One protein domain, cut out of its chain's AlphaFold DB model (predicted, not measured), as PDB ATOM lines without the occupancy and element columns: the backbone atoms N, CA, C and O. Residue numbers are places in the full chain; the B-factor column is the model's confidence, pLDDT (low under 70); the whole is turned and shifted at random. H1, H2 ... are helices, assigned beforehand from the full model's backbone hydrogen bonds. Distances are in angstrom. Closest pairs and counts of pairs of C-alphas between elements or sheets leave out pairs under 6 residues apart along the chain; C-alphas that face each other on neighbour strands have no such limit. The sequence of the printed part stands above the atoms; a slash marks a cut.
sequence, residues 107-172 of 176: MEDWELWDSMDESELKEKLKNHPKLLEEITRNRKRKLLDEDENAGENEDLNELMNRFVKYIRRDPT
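What this domain is: This is residues 107 to 172 of the 176 residues of an uncharacterized protein of Anopheles atroparvus (UniProt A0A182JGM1). A small compact head at one end, made of H1, H2 and residues 129 to 139 of H3, sends out a long helical arm, residues 140 to 172, which holds the rest of H3 and then H4. The printed part has 66 residues with four named helices, H1 to H4 in order, and no named strand: all helix. It is an extended rod, radius of gyration of the C-alphas 20.7 A, spanning 63 by 20 by 20 A.

How they stand to each other: H1, residues 110 to 115, and H2, residues 118 to 124, are close but not clearly touching, closest C-alphas Trp 113 and Leu 121, 7.2 A. H3, residues 129 to 151, only just touches H1, about perpendicular at 77 degrees, with residues 135 to 139 alone; 3 pairs of C-alphas are within 8 A, the closest Asp 114 and Arg 139, 7.2 A. H2 and H3 are close but not clearly touching, closest C-alphas Lys 122 and Leu 132, 7.0 A, at a shallow tilt of 25 degrees, opposite ways. H4, residues 156 to 169, is apart from H1, H2 and H3. In the four helices every O i to N i+4 pair is within hydrogen-bond range.

Where its parts are: H1 begins at C-alpha 110 (-40.931, -33.479, -42.794). H3 is 32.9 A long and H4 19.7 A, ending at C-alpha 169 (-48.271, 4.285, -10.141).

The domain as a whole: The C-alphas farthest apart, Asn 127 and Thr 172, are 62.9 A apart. The printed part has no cut, and its three links are tight. pLDDT is under 70 at residues 107 to 108, 145 to 155 and 170 to 172.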
ATOM      1  N   MET A 107     -42.910 -40.565 -42.524       51.88
ATOM      2  CA  MET A 107     -43.034 -39.490 -41.527       51.88
ATOM      3  C   MET A 107     -41.694 -38.808 -41.214       51.88
ATOM      4  O   MET A 107     -41.697 -37.802 -40.515       51.88
ATOM      5  N   GLU A 108     -40.561 -39.346 -41.670       58.12
ATOM      6  CA  GLU A 108     -39.235 -38.818 -41.311       58.12
ATOM      7  C   GLU A 108     -38.834 -37.605 -42.165       58.12
ATOM      8  O   GLU A 108     -38.227 -36.669 -41.643       58.12
ATOM      9  N   ASP A 109     -39.289 -37.530 -43.418       72.94
ATOM     10  CA  ASP A 109     -38.949 -36.423 -44.316       72.94
ATOM     11  C   ASP A 109     -39.946 -35.252 -44.203       72.94
ATOM     12  O   ASP A 109     -40.582 -34.842 -45.175       72.94
ATOM     13  N   TRP A 110     -40.104 -34.684 -43.002       75.50
ATOM     14  CA  TRP A 110     -40.931 -33.479 -42.794       75.50
ATOM     15  C   TRP A 110     -40.529 -32.323 -43.716       75.50
ATOM     16  O   TRP A 110     -41.395 -31.619 -44.225       75.50
ATOM     17  N   GLU A 111     -39.228 -32.164 -43.970       81.06
ATOM     18  CA  GLU A 111     -38.682 -31.152 -44.879       81.06
ATOM     19  C   GLU A 111     -39.127 -31.373 -46.333       81.06
ATOM     20  O   GLU A 111     -39.508 -30.424 -47.022       81.06
ATOM     21  N   LEU A 112     -39.161 -32.633 -46.784       85.31
ATOM     22  CA  LEU A 112     -39.666 -32.990 -48.108       85.31
ATOM     23  C   LEU A 112     -41.129 -32.593 -48.233       85.31
ATOM     24  O   LEU A 112     -41.508 -31.949 -49.212       85.31
ATOM     25  N   TRP A 113     -41.940 -32.966 -47.241       86.31
ATOM     26  CA  TRP A 113     -43.343 -32.606 -47.247       86.31
ATOM     27  C   TRP A 113     -43.484 -31.102 -47.245       86.31
ATOM     28  O   TRP A 113     -44.101 -30.610 -48.171       86.31
ATOM     29  N   ASP A 114     -42.888 -30.369 -46.309       84.31
ATOM     30  CA  ASP A 114     -42.983 -28.907 -46.194       84.31
ATOM     31  C   ASP A 114     -42.610 -28.148 -47.474       84.31
ATOM     32  O   ASP A 114     -43.226 -27.120 -47.754       84.31
ATOM     33  N   SER A 115     -41.686 -28.674 -48.283       85.94
ATOM     34  CA  SER A 115     -41.305 -28.067 -49.565       85.94
ATOM     35  C   SER A 115     -42.379 -28.144 -50.663       85.94
ATOM     36  O   SER A 115     -42.325 -27.377 -51.622       85.94
ATOM     37  N   MET A 116     -43.351 -29.056 -50.544       88.56
ATOM     38  CA  MET A 116     -44.376 -29.288 -51.569       88.56
ATOM     39  C   MET A 116     -45.591 -28.370 -51.418       88.56
ATOM     40  O   MET A 116     -46.130 -28.177 -50.317       88.56
ATOM     41  N   ASP A 117     -46.118 -27.920 -52.555       91.56
ATOM     42  CA  ASP A 117     -47.372 -27.173 -52.627       91.56
ATOM     43  C   ASP A 117     -48.566 -28.014 -52.146       91.56
ATOM     44  O   ASP A 117     -48.600 -29.244 -52.264       91.56
ATOM     45  N   GLU A 118     -49.601 -27.350 -51.625       89.69
ATOM     46  CA  GLU A 118     -50.771 -28.023 -51.041       89.69
ATOM     47  C   GLU A 118     -51.492 -28.940 -52.047       89.69
ATOM     48  O   GLU A 118     -52.016 -29.992 -51.676       89.69
ATOM     49  N   SER A 119     -51.514 -28.566 -53.328       90.75
ATOM     50  CA  SER A 119     -52.103 -29.382 -54.393       90.75
ATOM     51  C   SER A 119     -51.309 -30.656 -54.668       90.75
ATOM     52  O   SER A 119     -51.909 -31.719 -54.814       90.75
ATOM     53  N   GLU A 120     -49.978 -30.565 -54.694       90.88
ATOM     54  CA  GLU A 120     -49.098 -31.712 -54.936       90.88
ATOM     55  C   GLU A 120     -49.138 -32.680 -53.749       90.88
ATOM     56  O   GLU A 120     -49.271 -33.894 -53.923       90.88
ATOM     57  N   LEU A 121     -49.125 -32.137 -52.528       90.25
ATOM     58  CA  LEU A 121     -49.269 -32.909 -51.299       90.25
ATOM     59  C   LEU A 121     -50.599 -33.685 -51.276       90.25
ATOM     60  O   LEU A 121     -50.624 -34.871 -50.940       90.25
ATOM     61  N   LYS A 122     -51.705 -33.040 -51.675       90.12
ATOM     62  CA  LYS A 122     -53.032 -33.677 -51.775       90.12
ATOM     63  C   LYS A 122     -53.073 -34.792 -52.815       90.12
ATOM     64  O   LYS A 122     -53.744 -35.798 -52.587       90.12
ATOM     65  N   GLU A 123     -52.389 -34.627 -53.943       92.19
ATOM     66  CA  GLU A 123     -52.327 -35.649 -54.989       92.19
ATOM     67  C   GLU A 123     -51.513 -36.867 -54.531       92.19
ATOM     68  O   GLU A 123     -52.009 -37.995 -54.600       92.19
ATOM     69  N   LYS A 124     -50.311 -36.644 -53.978       86.25
ATOM     70  CA  LYS A 124     -49.429 -37.709 -53.468       86.25
ATOM     71  C   LYS A 124     -50.032 -38.478 -52.291       86.25
ATOM     72  O   LYS A 124     -49.889 -39.696 -52.219       86.25
ATOM     73  N   LEU A 125     -50.735 -37.794 -51.387       86.81
ATOM     74  CA  LEU A 125     -51.324 -38.393 -50.183       86.81
ATOM     75  C   LEU A 125     -52.813 -38.726 -50.321       86.81
ATOM     76  O   LEU A 125     -53.483 -38.989 -49.322       86.81
ATOM     77  N   LYS A 126     -53.343 -38.784 -51.547       88.94
ATOM     78  CA  LYS A 126     -54.761 -39.083 -51.806       88.94
ATOM     79  C   LYS A 126     -55.238 -40.391 -51.160       88.94
ATOM     80  O   LYS A 126     -56.373 -40.468 -50.698       88.94
ATOM     81  N   ASN A 127     -54.370 -41.401 -51.102       87.56
ATOM     82  CA  ASN A 127     -54.669 -42.701 -50.491       87.56
ATOM     83  C   ASN A 127     -54.329 -42.759 -48.985       87.56
ATOM     84  O   ASN A 127     -54.593 -43.769 -48.336       87.56
ATOM     85  N   HIS A 128     -53.779 -41.679 -48.418       86.06
ATOM     86  CA  HIS A 128     -53.303 -41.589 -47.034       86.06
ATOM     87  C   HIS A 128     -53.884 -40.355 -46.313       86.06
ATOM     88  O   HIS A 128     -53.141 -39.460 -45.903       86.06
ATOM     89  N   PRO A 129     -55.212 -40.300 -46.093       84.69
ATOM     90  CA  PRO A 129     -55.876 -39.119 -45.535       84.69
ATOM     91  C   PRO A 129     -55.390 -38.751 -44.126       84.69
ATOM     92  O   PRO A 129     -55.280 -37.571 -43.813       84.69
ATOM     93  N   LYS A 130     -55.039 -39.745 -43.293       84.69
ATOM     94  CA  LYS A 130     -54.498 -39.509 -41.942       84.69
ATOM     95  C   LYS A 130     -53.141 -38.798 -41.973       84.69
ATOM     96  O   LYS A 130     -52.892 -37.928 -41.150       84.69
ATOM     97  N   LEU A 131     -52.288 -39.150 -42.935       83.94
ATOM     98  CA  LEU A 131     -50.971 -38.535 -43.083       83.94
ATOM     99  C   LEU A 131     -51.090 -37.105 -43.627       83.94
ATOM    100  O   LEU A 131     -50.411 -36.202 -43.147       83.94
ATOM    101  N   LEU A 132     -52.012 -36.880 -44.568       88.56
ATOM    102  CA  LEU A 132     -52.337 -35.540 -45.057       88.56
ATOM    103  C   LEU A 132     -52.838 -34.627 -43.926       88.56
ATOM    104  O   LEU A 132     -52.406 -33.479 -43.817       88.56
ATOM    105  N   GLU A 133     -53.734 -35.124 -43.070       89.75
ATOM    106  CA  GLU A 133     -54.214 -34.385 -41.896       89.75
ATOM    107  C   GLU A 133     -53.067 -34.049 -40.935       89.75
ATOM    108  O   GLU A 133     -52.943 -32.911 -40.487       89.75
ATOM    109  N   GLU A 134     -52.189 -35.011 -40.652       87.69
ATOM    110  CA  GLU A 134     -51.069 -34.812 -39.738       87.69
ATOM    111  C   GLU A 134     -50.067 -33.768 -40.253       87.69
ATOM    112  O   GLU A 134     -49.713 -32.851 -39.509       87.69
ATOM    113  N   ILE A 135     -49.683 -33.845 -41.533       87.62
ATOM    114  CA  ILE A 135     -48.784 -32.876 -42.177       87.62
ATOM    115  C   ILE A 135     -49.411 -31.487 -42.221       87.62
ATOM    116  O   ILE A 135     -48.776 -30.505 -41.839       87.62
ATOM    117  N   THR A 136     -50.674 -31.379 -42.635       87.62
ATOM    118  CA  THR A 136     -51.352 -30.076 -42.702       87.62
ATOM    119  C   THR A 136     -51.546 -29.455 -41.320       87.62
ATOM    120  O   THR A 136     -51.374 -28.246 -41.166       87.62
ATOM    121  N   ARG A 137     -51.849 -30.258 -40.295       88.88
ATOM    122  CA  ARG A 137     -51.890 -29.807 -38.899       88.88
ATOM    123  C   ARG A 137     -50.521 -29.315 -38.431       88.88
ATOM    124  O   ARG A 137     -50.460 -28.272 -37.784       88.88
ATOM    125  N   ASN A 138     -49.446 -30.027 -38.764       86.12
ATOM    126  CA  ASN A 138     -48.092 -29.637 -38.375       86.12
ATOM    127  C   ASN A 138     -47.663 -28.317 -39.036       86.12
ATOM    128  O   ASN A 138     -47.222 -27.404 -38.346       86.12
ATOM    129  N   ARG A 139     -47.904 -28.159 -40.344       87.88
ATOM    130  CA  ARG A 139     -47.653 -26.899 -41.067       87.88
ATOM    131  C   ARG A 139     -48.413 -25.716 -40.478       87.88
ATOM    132  O   ARG A 139     -47.854 -24.638 -40.337       87.88
ATOM    133  N   LYS A 140     -49.685 -25.915 -40.117       86.69
ATOM    134  CA  LYS A 140     -50.494 -24.878 -39.459       86.69
ATOM    135  C   LYS A 140     -49.932 -24.491 -38.098       86.69
ATOM    136  O   LYS A 140     -49.923 -23.313 -37.776       86.69
ATOM    137  N   ARG A 141     -49.476 -25.472 -37.315       84.44
ATOM    138  CA  ARG A 141     -48.834 -25.221 -36.022       84.44
ATOM    139  C   ARG A 141     -47.561 -24.398 -36.192       84.44
ATOM    140  O   ARG A 141     -47.423 -23.387 -35.533       84.44
ATOM    141  N   LYS A 142     -46.701 -24.779 -37.136       80.50
ATOM    142  CA  LYS A 142     -45.462 -24.054 -37.433       80.50
ATOM    143  C   LYS A 142     -45.713 -22.627 -37.923       80.50
ATOM    144  O   LYS A 142     -45.018 -21.718 -37.498       80.50
ATOM    145  N   LEU A 143     -46.724 -22.424 -38.772       78.06
ATOM    146  CA  LEU A 143     -47.132 -21.084 -39.203       78.06
ATOM    147  C   LEU A 143     -47.580 -20.228 -38.005       78.06
ATOM    148  O   LEU A 143     -47.192 -19.073 -37.909       78.06
ATOM    149  N   LEU A 144     -48.349 -20.810 -37.077       70.44
ATOM    150  CA  LEU A 144     -48.742 -20.136 -35.837       70.44
ATOM    151  C   LEU A 144     -47.537 -19.841 -34.935       70.44
ATOM    152  O   LEU A 144     -47.462 -18.741 -34.413       70.44
ATOM    153  N   ASP A 145     -46.578 -20.762 -34.806       63.47
ATOM    154  CA  ASP A 145     -45.355 -20.542 -34.022       63.47
ATOM    155  C   ASP A 145     -44.467 -19.439 -34.646       63.47
ATOM    156  O   ASP A 145     -43.831 -18.661 -33.933       63.47
ATOM    157  N   GLU A 146     -44.414 -19.339 -35.980       59.53
ATOM    158  CA  GLU A 146     -43.690 -18.280 -36.702       59.53
ATOM    159  C   GLU A 146     -44.391 -16.912 -36.580       59.53
ATOM    160  O   GLU A 146     -43.714 -15.891 -36.425       59.53
ATOM    161  N   ASP A 147     -45.727 -16.889 -36.567       53.94
ATOM    162  CA  ASP A 147     -46.528 -15.677 -36.355       53.94
ATOM    163  C   ASP A 147     -46.543 -15.231 -34.872       53.94
ATOM    164  O   ASP A 147     -46.471 -14.030 -34.591       53.94
ATOM    165  N   GLU A 148     -46.552 -16.159 -33.908       49.62
ATOM    166  CA  GLU A 148     -46.421 -15.871 -32.467       49.62
ATOM    167  C   GLU A 148     -44.995 -15.409 -32.120       49.62
ATOM    168  O   GLU A 148     -44.819 -14.454 -31.366       49.62
ATOM    169  N   ASN A 149     -43.949 -15.948 -32.752       43.06
ATOM    170  CA  ASN A 149     -42.582 -15.453 -32.543       43.06
ATOM    171  C   ASN A 149     -42.328 -14.069 -33.189       43.06
ATOM    172  O   ASN A 149     -41.384 -13.364 -32.827       43.06
ATOM    173  N   ALA A 150     -43.180 -13.630 -34.118       51.12
ATOM    174  CA  ALA A 150     -43.146 -12.266 -34.649       51.12
ATOM    175  C   ALA A 150     -43.899 -11.248 -33.762       51.12
ATOM    176  O   ALA A 150     -43.642 -10.046 -33.873       51.12
ATOM    177  N   GLY A 151     -44.800 -11.703 -32.878       48.12
ATOM    178  CA  GLY A 151     -45.680 -10.848 -32.065       48.12
ATOM    179  C   GLY A 151     -45.515 -10.943 -30.542       48.12
ATOM    180  O   GLY A 151     -45.949 -10.028 -29.845       48.12
ATOM    181  N   GLU A 152     -44.873 -11.988 -30.014       48.53
ATOM    182  CA  GLU A 152     -44.849 -12.300 -28.572       48.53
ATOM    183  C   GLU A 152     -43.473 -12.152 -27.907       48.53
ATOM    184  O   GLU A 152     -43.279 -12.533 -26.757       48.53
ATOM    185  N   ASN A 153     -42.522 -11.500 -28.575       49.19
ATOM    186  CA  ASN A 153     -41.264 -11.073 -27.952       49.19
ATOM    187  C   ASN A 153     -41.409  -9.762 -27.152       49.19
ATOM    188  O   ASN A 153     -40.460  -8.986 -27.037       49.19
ATOM    189  N   GLU A 154     -42.583  -9.476 -26.580       56.69
ATOM    190  CA  GLU A 154     -42.611  -8.625 -25.390       56.69
ATOM    191  C   GLU A 154     -42.308  -9.557 -24.222       56.69
ATOM    192  O   GLU A 154     -43.221 -10.171 -23.671       56.69
ATOM    193  N   ASP A 155     -41.006  -9.714 -23.927       68.25
ATOM    194  CA  ASP A 155     -40.476 -10.530 -22.835       68.25
ATOM    195  C   ASP A 155     -41.477 -10.528 -21.678       68.25
ATOM    196  O   ASP A 155     -41.832  -9.462 -21.173       68.25
ATOM    197  N   LEU A 156     -41.940 -11.695 -21.223       76.44
ATOM    198  CA  LEU A 156     -42.859 -11.786 -20.080       76.44
ATOM    199  C   LEU A 156     -42.362 -10.934 -18.891       76.44
ATOM    200  O   LEU A 156     -43.148 -10.360 -18.143       76.44
ATOM    201  N   ASN A 157     -41.041 -10.783 -18.770       73.12
ATOM    202  CA  ASN A 157     -40.370  -9.857 -17.868       73.12
ATOM    203  C   ASN A 157     -40.717  -8.369 -18.114       73.12
ATOM    204  O   ASN A 157     -41.031  -7.660 -17.165       73.12
ATOM    205  N   GLU A 158     -40.703  -7.880 -19.354       80.19
ATOM    206  CA  GLU A 158     -41.122  -6.523 -19.736       80.19
ATOM    207  C   GLU A 158     -42.616  -6.294 -19.444       80.19
ATOM    208  O   GLU A 158     -42.983  -5.274 -18.848       80.19
ATOM    209  N   LEU A 159     -43.476  -7.273 -19.749       84.81
ATOM    210  CA  LEU A 159     -44.909  -7.212 -19.438       84.81
ATOM    211  C   LEU A 159     -45.154  -7.147 -17.922       84.81
ATOM    212  O   LEU A 159     -45.915  -6.296 -17.446       84.81
ATOM    213  N   MET A 160     -44.464  -7.990 -17.152       84.75
ATOM    214  CA  MET A 160     -44.518  -7.992 -15.689       84.75
ATOM    215  C   MET A 160     -43.955  -6.696 -15.099       84.75
ATOM    216  O   MET A 160     -44.552  -6.127 -14.185       84.75
ATOM    217  N   ASN A 161     -42.861  -6.165 -15.646       84.25
ATOM    218  CA  ASN A 161     -42.285  -4.892 -15.216       84.25
ATOM    219  C   ASN A 161     -43.232  -3.721 -15.503       84.25
ATOM    220  O   ASN A 161     -43.416  -2.850 -14.645       84.25
ATOM    221  N   ARG A 162     -43.895  -3.710 -16.667       84.12
ATOM    222  CA  ARG A 162     -44.931  -2.728 -17.012       84.12
ATOM    223  C   ARG A 162     -46.133  -2.835 -16.079       84.12
ATOM    224  O   ARG A 162     -46.593  -1.809 -15.576       84.12
ATOM    225  N   PHE A 163     -46.603  -4.047 -15.794       82.81
ATOM    226  CA  PHE A 163     -47.729  -4.291 -14.894       82.81
ATOM    227  C   PHE A 163     -47.422  -3.861 -13.451       82.81
ATOM    228  O   PHE A 163     -48.189  -3.113 -12.844       82.81
ATOM    229  N   VAL A 164     -46.249  -4.219 -12.925       84.62
ATOM    230  CA  VAL A 164     -45.784  -3.776 -11.600       84.62
ATOM    231  C   VAL A 164     -45.658  -2.252 -11.542       84.62
ATOM    232  O   VAL A 164     -46.034  -1.630 -10.545       84.62
ATOM    233  N   LYS A 165     -45.163  -1.620 -12.612       80.81
ATOM    234  CA  LYS A 165     -45.062  -0.159 -12.707       80.81
ATOM    235  C   LYS A 165     -46.436   0.510 -12.753       80.81
ATOM    236  O   LYS A 165     -46.588   1.572 -12.156       80.81
ATOM    237  N   TYR A 166     -47.422  -0.105 -13.405       79.69
ATOM    238  CA  TYR A 166     -48.807   0.365 -13.441       79.69
ATOM    239  C   TYR A 166     -49.460   0.306 -12.051       79.69
ATOM    240  O   TYR A 166     -49.935   1.331 -11.565       79.69
ATOM    241  N   ILE A 167     -49.363  -0.832 -11.350       79.50
ATOM    242  CA  ILE A 167     -49.890  -0.982  -9.979       79.50
ATOM    243  C   ILE A 167     -49.230   0.010  -9.015       79.50
ATOM    244  O   ILE A 167     -49.897   0.621  -8.182       79.50
ATOM    245  N   ARG A 168     -47.907   0.190  -9.115       75.31
ATOM    246  CA  ARG A 168     -47.175   1.121  -8.246       75.31
ATOM    247  C   ARG A 168     -47.546   2.582  -8.514       75.31
ATOM    248  O   ARG A 168     -47.426   3.403  -7.609       75.31
ATOM    249  N   ARG A 169     -47.929   2.916  -9.749       73.38
ATOM    250  CA  ARG A 169     -48.271   4.285 -10.141       73.38
ATOM    251  C   ARG A 169     -49.680   4.668  -9.691       73.38
ATOM    252  O   ARG A 169     -49.830   5.795  -9.240       73.38
ATOM    253  N   ASP A 170     -50.633   3.733  -9.724       63.09
ATOM    254  CA  ASP A 170     -52.021   3.948  -9.297       63.09
ATOM    255  C   ASP A 170     -52.567   2.735  -8.502       63.09
ATOM    256  O   ASP A 170     -53.173   1.822  -9.072       63.09
ATOM    257  N   PRO A 171     -52.394   2.701  -7.165       62.44
ATOM    258  CA  PRO A 171     -52.796   1.561  -6.331       62.44
ATOM    259  C   PRO A 171     -54.319   1.395  -6.180       62.44
ATOM    260  O   PRO A 171     -54.773   0.401  -5.623       62.44
ATOM    261  N   THR A 172     -55.121   2.348  -6.661       64.31
ATOM    262  CA  THR A 172     -56.592   2.327  -6.580       64.31
ATOM    263  C   THR A 172     -57.262   1.517  -7.691       64.31
ATOM    264  O   THR A 172     -58.461   1.272  -7.618       64.31
TER     265      THR A 172